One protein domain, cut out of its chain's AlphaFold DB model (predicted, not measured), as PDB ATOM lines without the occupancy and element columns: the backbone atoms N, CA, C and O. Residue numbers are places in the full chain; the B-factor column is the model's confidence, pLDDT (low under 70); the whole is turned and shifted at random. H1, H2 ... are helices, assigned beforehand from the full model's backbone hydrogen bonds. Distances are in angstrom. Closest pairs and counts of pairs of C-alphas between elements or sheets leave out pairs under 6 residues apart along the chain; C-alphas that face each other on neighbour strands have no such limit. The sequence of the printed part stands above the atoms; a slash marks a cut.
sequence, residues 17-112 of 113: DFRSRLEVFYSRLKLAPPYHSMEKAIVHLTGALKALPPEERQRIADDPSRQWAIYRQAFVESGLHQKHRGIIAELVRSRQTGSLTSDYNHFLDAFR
ATOM      1  N   ASP A  17     253.929 216.790 260.271       98.06
ATOM      2  CA  ASP A  17     255.060 217.379 260.988       98.06
ATOM      3  C   ASP A  17     255.096 218.907 260.817       98.06
ATOM      4  O   ASP A  17     255.174 219.640 261.805       98.06
ATOM      5  N   PHE A  18     254.929 219.423 259.594       98.50
ATOM      6  CA  PHE A  18     254.869 220.868 259.368       98.50
ATOM      7  C   PHE A  18     253.698 221.527 260.105       98.50
ATOM      8  O   PHE A  18     253.893 222.556 260.760       98.50
ATOM      9  N   ARG A  19     252.492 220.936 260.061       98.50
ATOM     10  CA  ARG A  19     251.332 221.447 260.812       98.50
ATOM     11  C   ARG A  19     251.629 221.501 262.311       98.50
ATOM     12  O   ARG A  19     251.427 222.549 262.921       98.50
ATOM     13  N   SER A  20     252.163 220.419 262.878       97.94
ATOM     14  CA  SER A  20     252.519 220.355 264.300       97.94
ATOM     15  C   SER A  20     253.544 221.430 264.683       97.94
ATOM     16  O   SER A  20     253.374 222.129 265.683       97.94
ATOM     17  N   ARG A  21     254.569 221.655 263.849       98.31
ATOM     18  CA  ARG A  21     255.559 222.723 264.072       98.31
ATOM     19  C   ARG A  21     254.928 224.111 264.055       98.31
ATOM     20  O   ARG A  21     255.273 224.939 264.894       98.31
ATOM     21  N   LEU A  22     253.990 224.385 263.149       98.31
ATOM     22  CA  LEU A  22     253.275 225.665 263.137       98.31
ATOM     23  C   LEU A  22     252.440 225.863 264.413       98.31
ATOM     24  O   LEU A  22     252.451 226.951 264.989       98.31
ATOM     25  N   GLU A  23     251.756 224.822 264.889       97.56
ATOM     26  CA  GLU A  23     250.991 224.874 266.141       97.56
ATOM     27  C   GLU A  23     251.893 225.149 267.347       97.56
ATOM     28  O   GLU A  23     251.605 226.041 268.150       97.56
ATOM     29  N   VAL A  24     253.026 224.447 267.446       97.38
ATOM     30  CA  VAL A  24     254.030 224.684 268.491       97.38
ATOM     31  C   VAL A  24     254.584 226.103 268.398       97.38
ATOM     32  O   VAL A  24     254.688 226.773 269.426       97.38
ATOM     33  N   PHE A  25     254.898 226.590 267.196       97.62
ATOM     34  CA  PHE A  25     255.413 227.942 266.980       97.62
ATOM     35  C   PHE A  25     254.472 229.004 267.556       97.62
ATOM     36  O   PHE A  25     254.876 229.792 268.412       97.62
ATOM     37  N   TYR A  26     253.199 228.997 267.154       97.12
ATOM     38  CA  TYR A  26     252.233 229.990 267.632       97.12
ATOM     39  C   TYR A  26     251.907 229.820 269.120       97.12
ATOM     40  O   TYR A  26     251.860 230.813 269.849       97.12
ATOM     41  N   SER A  27     251.774 228.580 269.599       95.56
ATOM     42  CA  SER A  27     251.521 228.286 271.014       95.56
ATOM     43  C   SER A  27     252.644 228.796 271.925       95.56
ATOM     44  O   SER A  27     252.386 229.477 272.919       95.56
ATOM     45  N   ARG A  28     253.913 228.557 271.566       95.56
ATOM     46  CA  ARG A  28     255.075 229.002 272.358       95.56
ATOM     47  C   ARG A  28     255.243 230.517 272.367       95.56
ATOM     48  O   ARG A  28     255.677 231.063 273.378       95.56
ATOM     49  N   LEU A  29     254.851 231.187 271.284       95.38
ATOM     50  CA  LEU A  29     254.787 232.648 271.216       95.38
ATOM     51  C   LEU A  29     253.541 233.230 271.906       95.38
ATOM     52  O   LEU A  29     253.402 234.448 271.962       95.38
ATOM     53  N   LYS A  30     252.653 232.383 272.449       95.31
ATOM     54  CA  LYS A  30     251.371 232.765 273.067       95.31
ATOM     55  C   LYS A  30     250.466 233.555 272.114       95.31
ATOM     56  O   LYS A  30     249.772 234.484 272.522       95.31
ATOM     57  N   LEU A  31     250.478 233.182 270.838       94.69
ATOM     58  CA  LEU A  31     249.683 233.805 269.787       94.69
ATOM     59  C   LEU A  31     248.596 232.852 269.303       94.69
ATOM     60  O   LEU A  31     248.815 231.649 269.173       94.69
ATOM     61  N   ALA A  32     247.435 233.409 268.963       94.75
ATOM     62  CA  ALA A  32     246.408 232.659 268.257       94.75
ATOM     63  C   ALA A  32     246.921 232.280 266.851       94.75
ATOM     64  O   ALA A  32     247.329 233.182 266.098       94.75
ATOM     65  N   PRO A  33     246.895 230.986 266.469       94.56
ATOM     66  CA  PRO A  33     247.326 230.565 265.146       94.56
ATOM     67  C   PRO A  33     246.424 231.162 264.050       94.56
ATOM     68  O   PRO A  33     245.196 231.085 264.144       94.56
ATOM     69  N   PRO A  34     246.985 231.749 262.980       95.12
ATOM     70  CA  PRO A  34     246.212 232.229 261.843       95.12
ATOM     71  C   PRO A  34     245.828 231.047 260.937       95.12
ATOM     72  O   PRO A  34     246.386 230.897 259.848       95.12
ATOM     73  N   TYR A  35     244.876 230.213 261.375       94.50
ATOM     74  CA  TYR A  35     244.537 228.925 260.746       94.50
ATOM     75  C   TYR A  35     244.348 228.996 259.226       94.50
ATOM     76  O   TYR A  35     244.901 228.176 258.505       94.50
ATOM     77  N   HIS A  36     243.683 230.031 258.703       94.44
ATOM     78  CA  HIS A  36     243.541 230.211 257.249       94.44
ATOM     79  C   HIS A  36     244.887 230.308 256.512       94.44
ATOM     80  O   HIS A  36     245.070 229.745 255.437       94.44
ATOM     81  N   SER A  37     245.850 231.038 257.077       95.56
ATOM     82  CA  SER A  37     247.190 231.162 256.484       95.56
ATOM     83  C   SER A  37     248.037 229.914 256.726       95.56
ATOM     84  O   SER A  37     248.863 229.581 255.883       95.56
ATOM     85  N   MET A  38     247.802 229.190 257.826       97.81
ATOM     86  CA  MET A  38     248.422 227.883 258.046       97.81
ATOM     87  C   MET A  38     247.977 226.885 256.984       97.81
ATOM     88  O   MET A  38     248.824 226.275 256.346       97.81
ATOM     89  N   GLU A  39     246.675 226.784 256.713       97.88
ATOM     90  CA  GLU A  39     246.163 225.894 255.669       97.88
ATOM     91  C   GLU A  39     246.719 226.260 254.287       97.88
ATOM     92  O   GLU A  39     247.117 225.376 253.531       97.88
ATOM     93  N   LYS A  40     246.879 227.555 253.982       98.00
ATOM     94  CA  LYS A  40     247.615 227.977 252.780       98.00
ATOM     95  C   LYS A  40     249.049 227.445 252.770       98.00
ATOM     96  O   LYS A  40     249.462 226.880 251.763       98.00
ATOM     97  N   ALA A  41     249.798 227.576 253.865       98.31
ATOM     98  CA  ALA A  41     251.157 227.038 253.962       98.31
ATOM     99  C   ALA A  41     251.195 225.520 253.746       98.31
ATOM    100  O   ALA A  41     252.053 225.027 253.018       98.31
ATOM    101  N   ILE A  42     250.232 224.787 254.311       98.38
ATOM    102  CA  ILE A  42     250.079 223.346 254.097       98.38
ATOM    103  C   ILE A  42     249.841 223.022 252.613       98.38
ATOM    104  O   ILE A  42     250.444 222.082 252.084       98.38
ATOM    105  N   VAL A  43     249.004 223.800 251.919       97.94
ATOM    106  CA  VAL A  43     248.775 223.649 250.472       97.94
ATOM    107  C   VAL A  43     250.049 223.942 249.675       97.94
ATOM    108  O   VAL A  43     250.400 223.136 248.812       97.94
ATOM    109  N   HIS A  44     250.769 225.026 249.987       98.19
ATOM    110  CA  HIS A  44     252.049 225.365 249.349       98.19
ATOM    111  C   HIS A  44     253.079 224.240 249.515       98.19
ATOM    112  O   HIS A  44     253.634 223.770 248.521       98.19
ATOM    113  N   LEU A  45     253.267 223.731 250.740       98.38
ATOM    114  CA  LEU A  45     254.162 222.603 251.009       98.38
ATOM    115  C   LEU A  45     253.760 221.366 250.200       98.38
ATOM    116  O   LEU A  45     254.593 220.744 249.545       98.38
ATOM    117  N   THR A  46     252.474 221.008 250.228       97.12
ATOM    118  CA  THR A  46     251.972 219.818 249.530       97.12
ATOM    119  C   THR A  46     252.181 219.935 248.019       97.12
ATOM    120  O   THR A  46     252.561 218.957 247.376       97.12
ATOM    121  N   GLY A  47     251.951 221.120 247.442       97.12
ATOM    122  CA  GLY A  47     252.218 221.403 246.033       97.12
ATOM    123  C   GLY A  47     253.700 221.258 245.686       97.12
ATOM    124  O   GLY A  47     254.032 220.538 244.744       97.12
ATOM    125  N   ALA A  48     254.583 221.857 246.490       96.81
ATOM    126  CA  ALA A  48     256.031 221.764 246.313       96.81
ATOM    127  C   ALA A  48     256.525 220.310 246.384       96.81
ATOM    128  O   ALA A  48     257.237 219.853 245.494       96.81
ATOM    129  N   LEU A  49     256.077 219.537 247.379       96.50
ATOM    130  CA  LEU A  49     256.437 218.123 247.517       96.50
ATOM    131  C   LEU A  49     255.944 217.283 246.333       96.50
ATOM    132  O   LEU A  49     256.691 216.452 245.819       96.50
ATOM    133  N   LYS A  50     254.711 217.507 245.861       95.31
ATOM    134  CA  LYS A  50     254.158 216.794 244.697       95.31
ATOM    135  C   LYS A  50     254.920 217.080 243.401       95.31
ATOM    136  O   LYS A  50     254.960 216.203 242.542       95.31
ATOM    137  N   ALA A  51     255.540 218.250 243.272       95.69
ATOM    138  CA  ALA A  51     256.369 218.594 242.119       95.69
ATOM    139  C   ALA A  51     257.746 217.902 242.126       95.69
ATOM    140  O   ALA A  51     258.380 217.794 241.079       95.69
ATOM    141  N   LEU A  52     258.210 217.411 243.281       94.88
ATOM    142  CA  LEU A  52     259.487 216.704 243.406       94.88
ATOM    143  C   LEU A  52     259.366 215.218 243.033       94.88
ATOM    144  O   LEU A  52     258.311 214.614 243.264       94.88
ATOM    145  N   PRO A  53     260.443 214.591 242.522       93.81
ATOM    146  CA  PRO A  53     260.482 213.148 242.321       93.81
ATOM    147  C   PRO A  53     260.444 212.397 243.670       93.81
ATOM    148  O   PRO A  53     260.930 212.923 244.675       93.81
ATOM    149  N   PRO A  54     259.913 211.157 243.717       92.06
ATOM    150  CA  PRO A  54     259.783 210.374 244.952       92.06
ATOM    151  C   PRO A  54     261.072 210.241 245.772       92.06
ATOM    152  O   PRO A  54     261.031 210.376 246.992       92.06
ATOM    153  N   GLU A  55     262.212 210.031 245.113       93.12
ATOM    154  CA  GLU A  55     263.515 209.913 245.781       93.12
ATOM    155  C   GLU A  55     263.906 211.194 246.521       93.12
ATOM    156  O   GLU A  55     264.441 211.135 247.623       93.12
ATOM    157  N   GLU A  56     263.608 212.363 245.948       95.62
ATOM    158  CA  GLU A  56     263.921 213.637 246.592       95.62
ATOM    159  C   GLU A  56     262.986 213.904 247.773       95.62
ATOM    160  O   GLU A  56     263.433 214.400 248.803       95.62
ATOM    161  N   ARG A  57     261.711 213.494 247.684       95.94
ATOM    162  CA  ARG A  57     260.794 213.536 248.837       95.94
ATOM    163  C   ARG A  57     261.330 212.697 249.992       95.94
ATOM    164  O   ARG A  57     261.291 213.152 251.129       95.94
ATOM    165  N   GLN A  58     261.854 211.508 249.695       95.06
ATOM    166  CA  GLN A  58     262.448 210.634 250.705       95.06
ATOM    167  C   GLN A  58     263.706 211.262 251.318       95.06
ATOM    168  O   GLN A  58     263.828 211.314 252.535       95.06
ATOM    169  N   ARG A  59     264.593 211.854 250.505       95.88
ATOM    170  CA  ARG A  59     265.760 212.592 251.024       95.88
ATOM    171  C   ARG A  59     265.366 213.758 251.926       95.88
ATOM    172  O   ARG A  59     266.054 214.009 252.906       95.88
ATOM    173  N   ILE A  60     264.287 214.474 251.604       97.00
ATOM    174  CA  ILE A  60     263.745 215.517 252.484       97.00
ATOM    175  C   ILE A  60     263.227 214.894 253.782       97.00
ATOM    176  O   ILE A  60     263.499 215.427 254.848       97.00
ATOM    177  N   ALA A  61     262.509 213.774 253.710       95.50
ATOM    178  CA  ALA A  61     261.992 213.080 254.887       95.50
ATOM    179  C   ALA A  61     263.098 212.631 255.849       95.50
ATOM    180  O   ALA A  61     262.923 212.750 257.059       95.50
ATOM    181  N   ASP A  62     264.236 212.195 255.318       95.88
ATOM    182  CA  ASP A  62     265.343 211.644 256.104       95.88
ATOM    183  C   ASP A  62     266.348 212.710 256.596       95.88
ATOM    184  O   ASP A  62     267.233 212.400 257.394       95.88
ATOM    185  N   ASP A  63     266.227 213.965 256.147       96.81
ATOM    186  CA  ASP A  63     267.159 215.058 256.464       96.81
ATOM    187  C   ASP A  63     266.429 216.254 257.109       96.81
ATOM    188  O   ASP A  63     265.814 217.065 256.403       96.81
ATOM    189  N   PRO A  64     266.543 216.442 258.440       95.12
ATOM    190  CA  PRO A  64     265.913 217.555 259.150       95.12
ATOM    191  C   PRO A  64     266.245 218.938 258.576       95.12
ATOM    192  O   PRO A  64     265.394 219.827 258.582       95.12
ATOM    193  N   SER A  65     267.453 219.140 258.044       95.62
ATOM    194  CA  SER A  65     267.836 220.436 257.470       95.62
ATOM    195  C   SER A  65     267.051 220.723 256.189       95.62
ATOM    196  O   SER A  65     266.626 221.858 255.953       95.62
ATOM    197  N   ARG A  66     266.790 219.690 255.378       97.38
ATOM    198  CA  ARG A  66     265.946 219.801 254.179       97.38
ATOM    199  C   ARG A  66     264.474 219.983 254.524       97.38
ATOM    200  O   ARG A  66     263.812 220.784 253.863       97.38
ATOM    201  N   GLN A  67     263.976 219.305 255.561       98.31
ATOM    202  CA  GLN A  67     262.619 219.528 256.078       98.31
ATOM    203  C   GLN A  67     262.425 221.006 256.423       98.31
ATOM    204  O   GLN A  67     261.532 221.672 255.900       98.31
ATOM    205  N   TRP A  68     263.326 221.566 257.231       98.12
ATOM    206  CA  TRP A  68     263.248 222.969 257.620       98.12
ATOM    207  C   TRP A  68     263.371 223.939 256.445       98.12
ATOM    208  O   TRP A  68     262.679 224.961 256.432       98.12
ATOM    209  N   ALA A  69     264.190 223.624 255.439       97.62
ATOM    210  CA  ALA A  69     264.298 224.437 254.233       97.62
ATOM    211  C   ALA A  69     262.959 224.522 253.478       97.62
ATOM    212  O   ALA A  69     262.492 225.628 253.186       97.62
ATOM    213  N   ILE A  70     262.303 223.384 253.221       98.00
ATOM    214  CA  ILE A  70     261.025 223.375 252.497       98.00
ATOM    215  C   ILE A  70     259.875 223.942 253.345       98.00
ATOM    216  O   ILE A  70     259.017 224.660 252.828       98.00
ATOM    217  N   TYR A  71     259.887 223.726 254.663       98.56
ATOM    218  CA  TYR A  71     258.921 224.338 255.581       98.56
ATOM    219  C   TYR A  71     259.043 225.857 255.598       98.56
ATOM    220  O   TYR A  71     258.034 226.560 255.536       98.56
ATOM    221  N   ARG A  72     260.272 226.383 255.647       98.00
ATOM    222  CA  ARG A  72     260.520 227.826 255.590       98.00
ATOM    223  C   ARG A  72     260.016 228.420 254.280       98.00
ATOM    224  O   ARG A  72     259.405 229.487 254.306       98.00
ATOM    225  N   GLN A  73     260.240 227.744 253.156       98.06
ATOM    226  CA  GLN A  73     259.720 228.191 251.865       98.06
ATOM    227  C   GLN A  73     258.186 228.297 251.895       98.06
ATOM    228  O   GLN A  73     257.647 229.377 251.653       98.06
ATOM    229  N   ALA A  74     257.488 227.229 252.292       98.38
ATOM    230  CA  ALA A  74     256.025 227.224 252.384       98.38
ATOM    231  C   ALA A  74     255.479 228.267 253.386       98.38
ATOM    232  O   ALA A  74     254.445 228.902 253.157       98.38
ATOM    233  N   PHE A  75     256.193 228.493 254.492       98.31
ATOM    234  CA  PHE A  75     255.875 229.529 255.477       98.31
ATOM    235  C   PHE A  75     255.956 230.944 254.884       98.31
ATOM    236  O   PHE A  75     255.083 231.782 255.127       98.31
ATOM    237  N   VAL A  76     256.983 231.230 254.082       97.12
ATOM    238  CA  VAL A  76     257.144 232.541 253.445       97.12
ATOM    239  C   VAL A  76     256.114 232.737 252.334       97.12
ATOM    240  O   VAL A  76     255.410 233.747 252.355       97.12
ATOM    241  N   GLU A  77     255.965 231.770 251.426       97.00
ATOM    242  CA  GLU A  77     255.053 231.856 250.273       97.00
ATOM    243  C   GLU A  77     253.582 232.016 250.676       97.00
ATOM    244  O   GLU A  77     252.833 232.752 250.037       97.00
ATOM    245  N   SER A  78     253.170 231.392 251.779       96.75
ATOM    246  CA  SER A  78     251.809 231.534 252.314       96.75
ATOM    247  C   SER A  78     251.514 232.898 252.948       96.75
ATOM    248  O   SER A  78     250.357 233.199 253.260       96.75
ATOM    249  N   GLY A  79     252.542 233.722 253.178       96.50
ATOM    250  CA  GLY A  79     252.424 235.003 253.870       96.50
ATOM    251  C   GLY A  79     252.341 234.891 255.397       96.50
ATOM    252  O   GLY A  79     252.028 235.886 256.053       96.50
ATOM    253  N   LEU A  80     252.634 233.728 256.000       97.38
ATOM    254  CA  LEU A  80     252.640 233.581 257.465       97.38
ATOM    255  C   LEU A  80     253.643 234.524 258.144       97.38
ATOM    256  O   LEU A  80     253.343 235.055 259.210       97.38
ATOM    257  N   HIS A  81     254.768 234.819 257.491       96.31
ATOM    258  CA  HIS A  81     255.759 235.804 257.949       96.31
ATOM    259  C   HIS A  81     255.206 237.239 258.091       96.31
ATOM    260  O   HIS A  81     255.813 238.093 258.732       96.31
ATOM    261  N   GLN A  82     254.040 237.528 257.505       96.25
ATOM    262  CA  GLN A  82     253.356 238.817 257.640       96.25
ATOM    263  C   GLN A  82     252.316 238.802 258.770       96.25
ATOM    264  O   GLN A  82     251.879 239.859 259.231       96.25
ATOM    265  N   LYS A  83     251.903 237.619 259.245       96.25
ATOM    266  CA  LYS A  83     250.929 237.478 260.333       96.25
ATOM    267  C   LYS A  83     251.589 237.757 261.671       96.25
ATOM    268  O   LYS A  83     252.672 237.258 261.949       96.25
ATOM    269  N   HIS A  84     250.922 238.572 262.493       95.12
ATOM    270  CA  HIS A  84     251.434 239.030 263.790       95.12
ATOM    271  C   HIS A  84     252.837 239.653 263.707       95.12
ATOM    272  O   HIS A  84     253.546 239.693 264.708       95.12
ATOM    273  N   ARG A  85     253.247 240.152 262.527       95.12
ATOM    274  CA  ARG A  85     254.641 240.527 262.244       95.12
ATOM    275  C   ARG A  85     255.217 241.487 263.274       95.12
ATOM    276  O   ARG A  85     256.318 241.251 263.748       95.12
ATOM    277  N   GLY A  86     254.481 242.541 263.630       96.62
ATOM    278  CA  GLY A  86     254.939 243.515 264.625       96.62
ATOM    279  C   GLY A  86     255.202 242.880 265.993       96.62
ATOM    280  O   GLY A  86     256.239 243.133 266.594       96.62
ATOM    281  N   ILE A  87     254.302 241.998 266.438       96.25
ATOM    282  CA  ILE A  87     254.419 241.303 267.724       96.25
ATOM    283  C   ILE A  87     255.597 240.324 267.690       96.25
ATOM    284  O   ILE A  87     256.450 240.358 268.567       96.25
ATOM    285  N   ILE A  88     255.683 239.478 266.659       96.44
ATOM    286  CA  ILE A  88     256.739 238.463 266.555       96.44
ATOM    287  C   ILE A  88     258.114 239.118 266.383       96.44
ATOM    288  O   ILE A  88     259.065 238.692 267.033       96.44
ATOM    289  N   ALA A  89     258.232 240.174 265.573       96.50
ATOM    290  CA  ALA A  89     259.484 240.913 265.417       96.50
ATOM    291  C   ALA A  89     259.961 241.512 266.749       96.50
ATOM    292  O   ALA A  89     261.152 241.449 267.059       96.50
ATOM    293  N   GLU A  90     259.044 242.035 267.568       96.44
ATOM    294  CA  GLU A  90     259.378 242.530 268.903       96.44
ATOM    295  C   GLU A  90     259.797 241.400 269.854       96.44
ATOM    296  O   GLU A  90     260.812 241.524 270.541       96.44
ATOM    297  N   LEU A  91     259.098 240.259 269.850       95.50
ATOM    298  CA  LEU A  91     259.492 239.079 270.633       95.50
ATOM    299  C   LEU A  91     260.888 238.575 270.236       95.50
ATOM    300  O   LEU A  91     261.687 238.225 271.100       95.50
ATOM    301  N   VAL A  92     261.212 238.571 268.941       94.75
ATOM    302  CA  VAL A  92     262.541 238.190 268.440       94.75
ATOM    303  C   VAL A  92     263.608 239.181 268.902       94.75
ATOM    304  O   VAL A  92     264.638 238.761 269.432       94.75
ATOM    305  N   ARG A  93     263.365 240.488 268.750       94.00
ATOM    306  CA  ARG A  93     264.303 241.552 269.147       94.00
ATOM    307  C   ARG A  93     264.592 241.532 270.647       94.00
ATOM    308  O   ARG A  93     265.748 241.619 271.052       94.00
ATOM    309  N   SER A  94     263.547 241.376 271.455       93.62
ATOM    310  CA  SER A  94     263.627 241.315 272.918       93.62
ATOM    311  C   SER A  94     264.080 239.951 273.456       93.62
ATOM    312  O   SER A  94     264.236 239.797 274.667       93.62
ATOM    313  N   ARG A  95     264.322 238.963 272.576       89.06
ATOM    314  CA  ARG A  95     264.672 237.571 272.919       89.06
ATOM    315  C   ARG A  95     263.626 236.880 273.809       89.06
ATOM    316  O   ARG A  95     263.959 236.017 274.615       89.06
ATOM    317  N   GLN A  96     262.355 237.234 273.637       90.44
ATOM    318  CA  GLN A  96     261.206 236.697 274.374       90.44
ATOM    319  C   GLN A  96     260.412 235.666 273.558       90.44
ATOM    320  O   GLN A  96     259.195 235.560 273.667       90.44
ATOM    321  N   THR A  97     261.081 234.855 272.742       86.81
ATOM    322  CA  THR A  97     260.434 233.842 271.887       86.81
ATOM    323  C   THR A  97     260.031 232.563 272.641       86.81
ATOM    324  O   THR A  97     259.796 231.521 272.033       86.81
ATOM    325  N   GLY A  98     259.956 232.624 273.975       78.88
ATOM    326  CA  GLY A  98     259.639 231.486 274.837       78.88
ATOM    327  C   GLY A  98     260.698 230.380 274.795       78.88
ATOM    328  O   GLY A  98     261.856 230.609 274.457       78.88
ATOM    329  N   SER A  99     260.292 229.155 275.133       84.12
ATOM    330  CA  SER A  99     261.147 227.958 275.123       84.12
ATOM    331  C   SER A  99     261.230 227.293 273.737       84.12
ATOM    332  O   SER A  99     261.241 226.063 273.649       84.12
ATOM    333  N   LEU A 100     261.169 228.074 272.652       91.12
ATOM    334  CA  LEU A 100     261.363 227.541 271.302       91.12
ATOM    335  C   LEU A 100     262.798 227.021 271.159       91.12
ATOM    336  O   LEU A 100     263.749 227.679 271.578       91.12
ATOM    337  N   THR A 101     262.949 225.835 270.569       91.69
ATOM    338  CA  THR A 101     264.267 225.280 270.240       91.69
ATOM    339  C   THR A 101     264.921 226.083 269.113       91.69
ATOM    340  O   THR A 101     264.243 226.797 268.369       91.69
ATOM    341  N   SER A 102     266.242 225.952 268.963       91.00
ATOM    342  CA  SER A 102     267.020 226.660 267.935       91.00
ATOM    343  C   SER A 102     266.538 226.401 266.510       91.00
ATOM    344  O   SER A 102     266.701 227.264 265.653       91.00
ATOM    345  N   ASP A 103     265.907 225.259 266.256       93.94
ATOM    346  CA  ASP A 103     265.380 224.912 264.938       93.94
ATOM    347  C   ASP A 103     264.312 225.907 264.453       93.94
ATOM    348  O   ASP A 103     264.236 226.241 263.273       93.94
ATOM    349  N   TYR A 104     263.529 226.493 265.364       96.62
ATOM    350  CA  TYR A 104     262.525 227.496 264.997       96.62
ATOM    351  C   TYR A 104     263.126 228.819 264.511       96.62
ATOM    352  O   TYR A 104     262.382 229.668 264.009       96.62
ATOM    353  N   ASN A 105     264.453 228.993 264.573       95.06
ATOM    354  CA  ASN A 105     265.127 230.109 263.915       95.06
ATOM    355  C   ASN A 105     264.798 230.170 262.418       95.06
ATOM    356  O   ASN A 105     264.625 231.267 261.899       95.06
ATOM    357  N   HIS A 106     264.562 229.031 261.751       95.88
ATOM    358  CA  HIS A 106     264.128 229.008 260.351       95.88
ATOM    359  C   HIS A 106     262.859 229.842 260.090       95.88
ATOM    360  O   HIS A 106     262.750 230.470 259.033       95.88
ATOM    361  N   PHE A 107     261.922 229.893 261.045       97.12
ATOM    362  CA  PHE A 107     260.739 230.759 260.973       97.12
ATOM    363  C   PHE A 107     260.995 232.142 261.573       97.12
ATOM    364  O   PHE A 107     260.603 233.140 260.972       97.12
ATOM    365  N   LEU A 108     261.658 232.226 262.732       96.44
ATOM    366  CA  LEU A 108     261.909 233.499 263.422       96.44
ATOM    367  C   LEU A 108     262.758 234.460 262.579       96.44
ATOM    368  O   LEU A 108     262.532 235.669 262.617       96.44
ATOM    369  N   ASP A 109     263.685 233.940 261.774       95.31
ATOM    370  CA  ASP A 109     264.516 234.734 260.867       95.31
ATOM    371  C   ASP A 109     263.690 235.491 259.822       95.31
ATOM    372  O   ASP A 109     264.094 236.567 259.388       95.31
ATOM    373  N   ALA A 110     262.493 235.003 259.470       94.62
ATOM    374  CA  ALA A 110     261.586 235.707 258.563       94.62
ATOM    375  C   ALA A 110     261.023 237.019 259.154       94.62
ATOM    376  O   ALA A 110     260.432 237.814 258.424       94.62
ATOM    377  N   PHE A 111     261.215 237.262 260.457       95.25
ATOM    378  CA  PHE A 111     260.756 238.458 261.173       95.25
ATOM    379  C   PHE A 111     261.896 239.407 261.575       95.25
ATOM    380  O   PHE A 111     261.633 240.427 262.209       95.25
ATOM    381  N   ARG A 112     263.153 239.083 261.238       90.19
ATOM    382  CA  ARG A 112     264.337 239.883 261.609       90.19
ATOM    383  C   ARG A 112     264.637 241.049 260.657       90.19
ATOM    384  O   ARG A 112     265.510 241.851 260.977       90.19
TER     385      ARG A 112
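Overview. This is residues 17 to 112 of the 113 residues of an uncharacterized protein of Nitrospirae bacterium (UniProt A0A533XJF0). H4 forms the middle of an elongated helical body: the longest helix, H2, packs on it at a steep angle, and H6 lies side by side with it. H1 and H2 make a loose helical hairpin, while H3 and H5 lie toward opposite ends of the long axis, and residues 50 to 55 stick out at the H3 end. The printed part has 96 residues with six named helices, H1 to H6 in order along the chain, and no named strand; its class is all helix. The whole is compact, with a radius of gyration of the C-alphas of 13.4 A, and spans 41 by 26 by 20 A.

Along the chain. H2, residues 35 to 51, is 24.4 A long and begins at C-alpha 35, at (244.537, 228.925, 260.746). H4, residues 64 to 77, is 20.0 A long. H1, residues 17 to 28, is 16.3 A long and begins at C-alpha 17, at (255.060, 217.379, 260.988). H6, residues 102 to 111, is 15.0 A long and ends at C-alpha 111, at (260.756, 238.458, 261.173). H3 has residues 54 to 62, and H5 has residues 85 to 93.

Arrangement. H2 touches H4 with its residues 41 to 45 alone, at a steep tilt of 59 degrees, opposite ways; the closest C-alphas, of Ala 41 and Ala 74, are 5.1 A apart. H4 is the hub, touching H2, H3 and H6. H6 touches H4 at a shallow tilt of 21 degrees, the same way, with the C-alphas of Arg 72 and His 106 closest at 6.1 A. H1 and H2 form a hairpin at a shallow tilt of 28 degrees; residues 18 to 22 touch residues 38 to 42, and the closest C-alphas, of Arg 19 and Ile 42, are 7.1 A apart. H3 and H4 touch only at the corner, with the C-alphas of Ile 60 and Arg 66 closest at 5.1 A. H5 touches H6 at a steep tilt of 51 degrees, opposite ways; the closest C-alphas, of Ala 89 and Phe 111, are 5.1 A apart. H4 and H5 are apart. In H1 to H5 every O i to N i+4 pair is within hydrogen-bond range; in H6 2 of 6 are, beside 6 of 7 O i to N i+3 pairs.

Size, cuts and confidence. The C-alphas farthest apart, of Pro 54 and Ser 94, are 41.9 A apart. Residues 50 to 55 stand free. The printed part has no cut and no long link; the links H2 to H3 and H3 to H4 are tight. The mean pLDDT of the printed part is 95.6, and no printed residue is under 70.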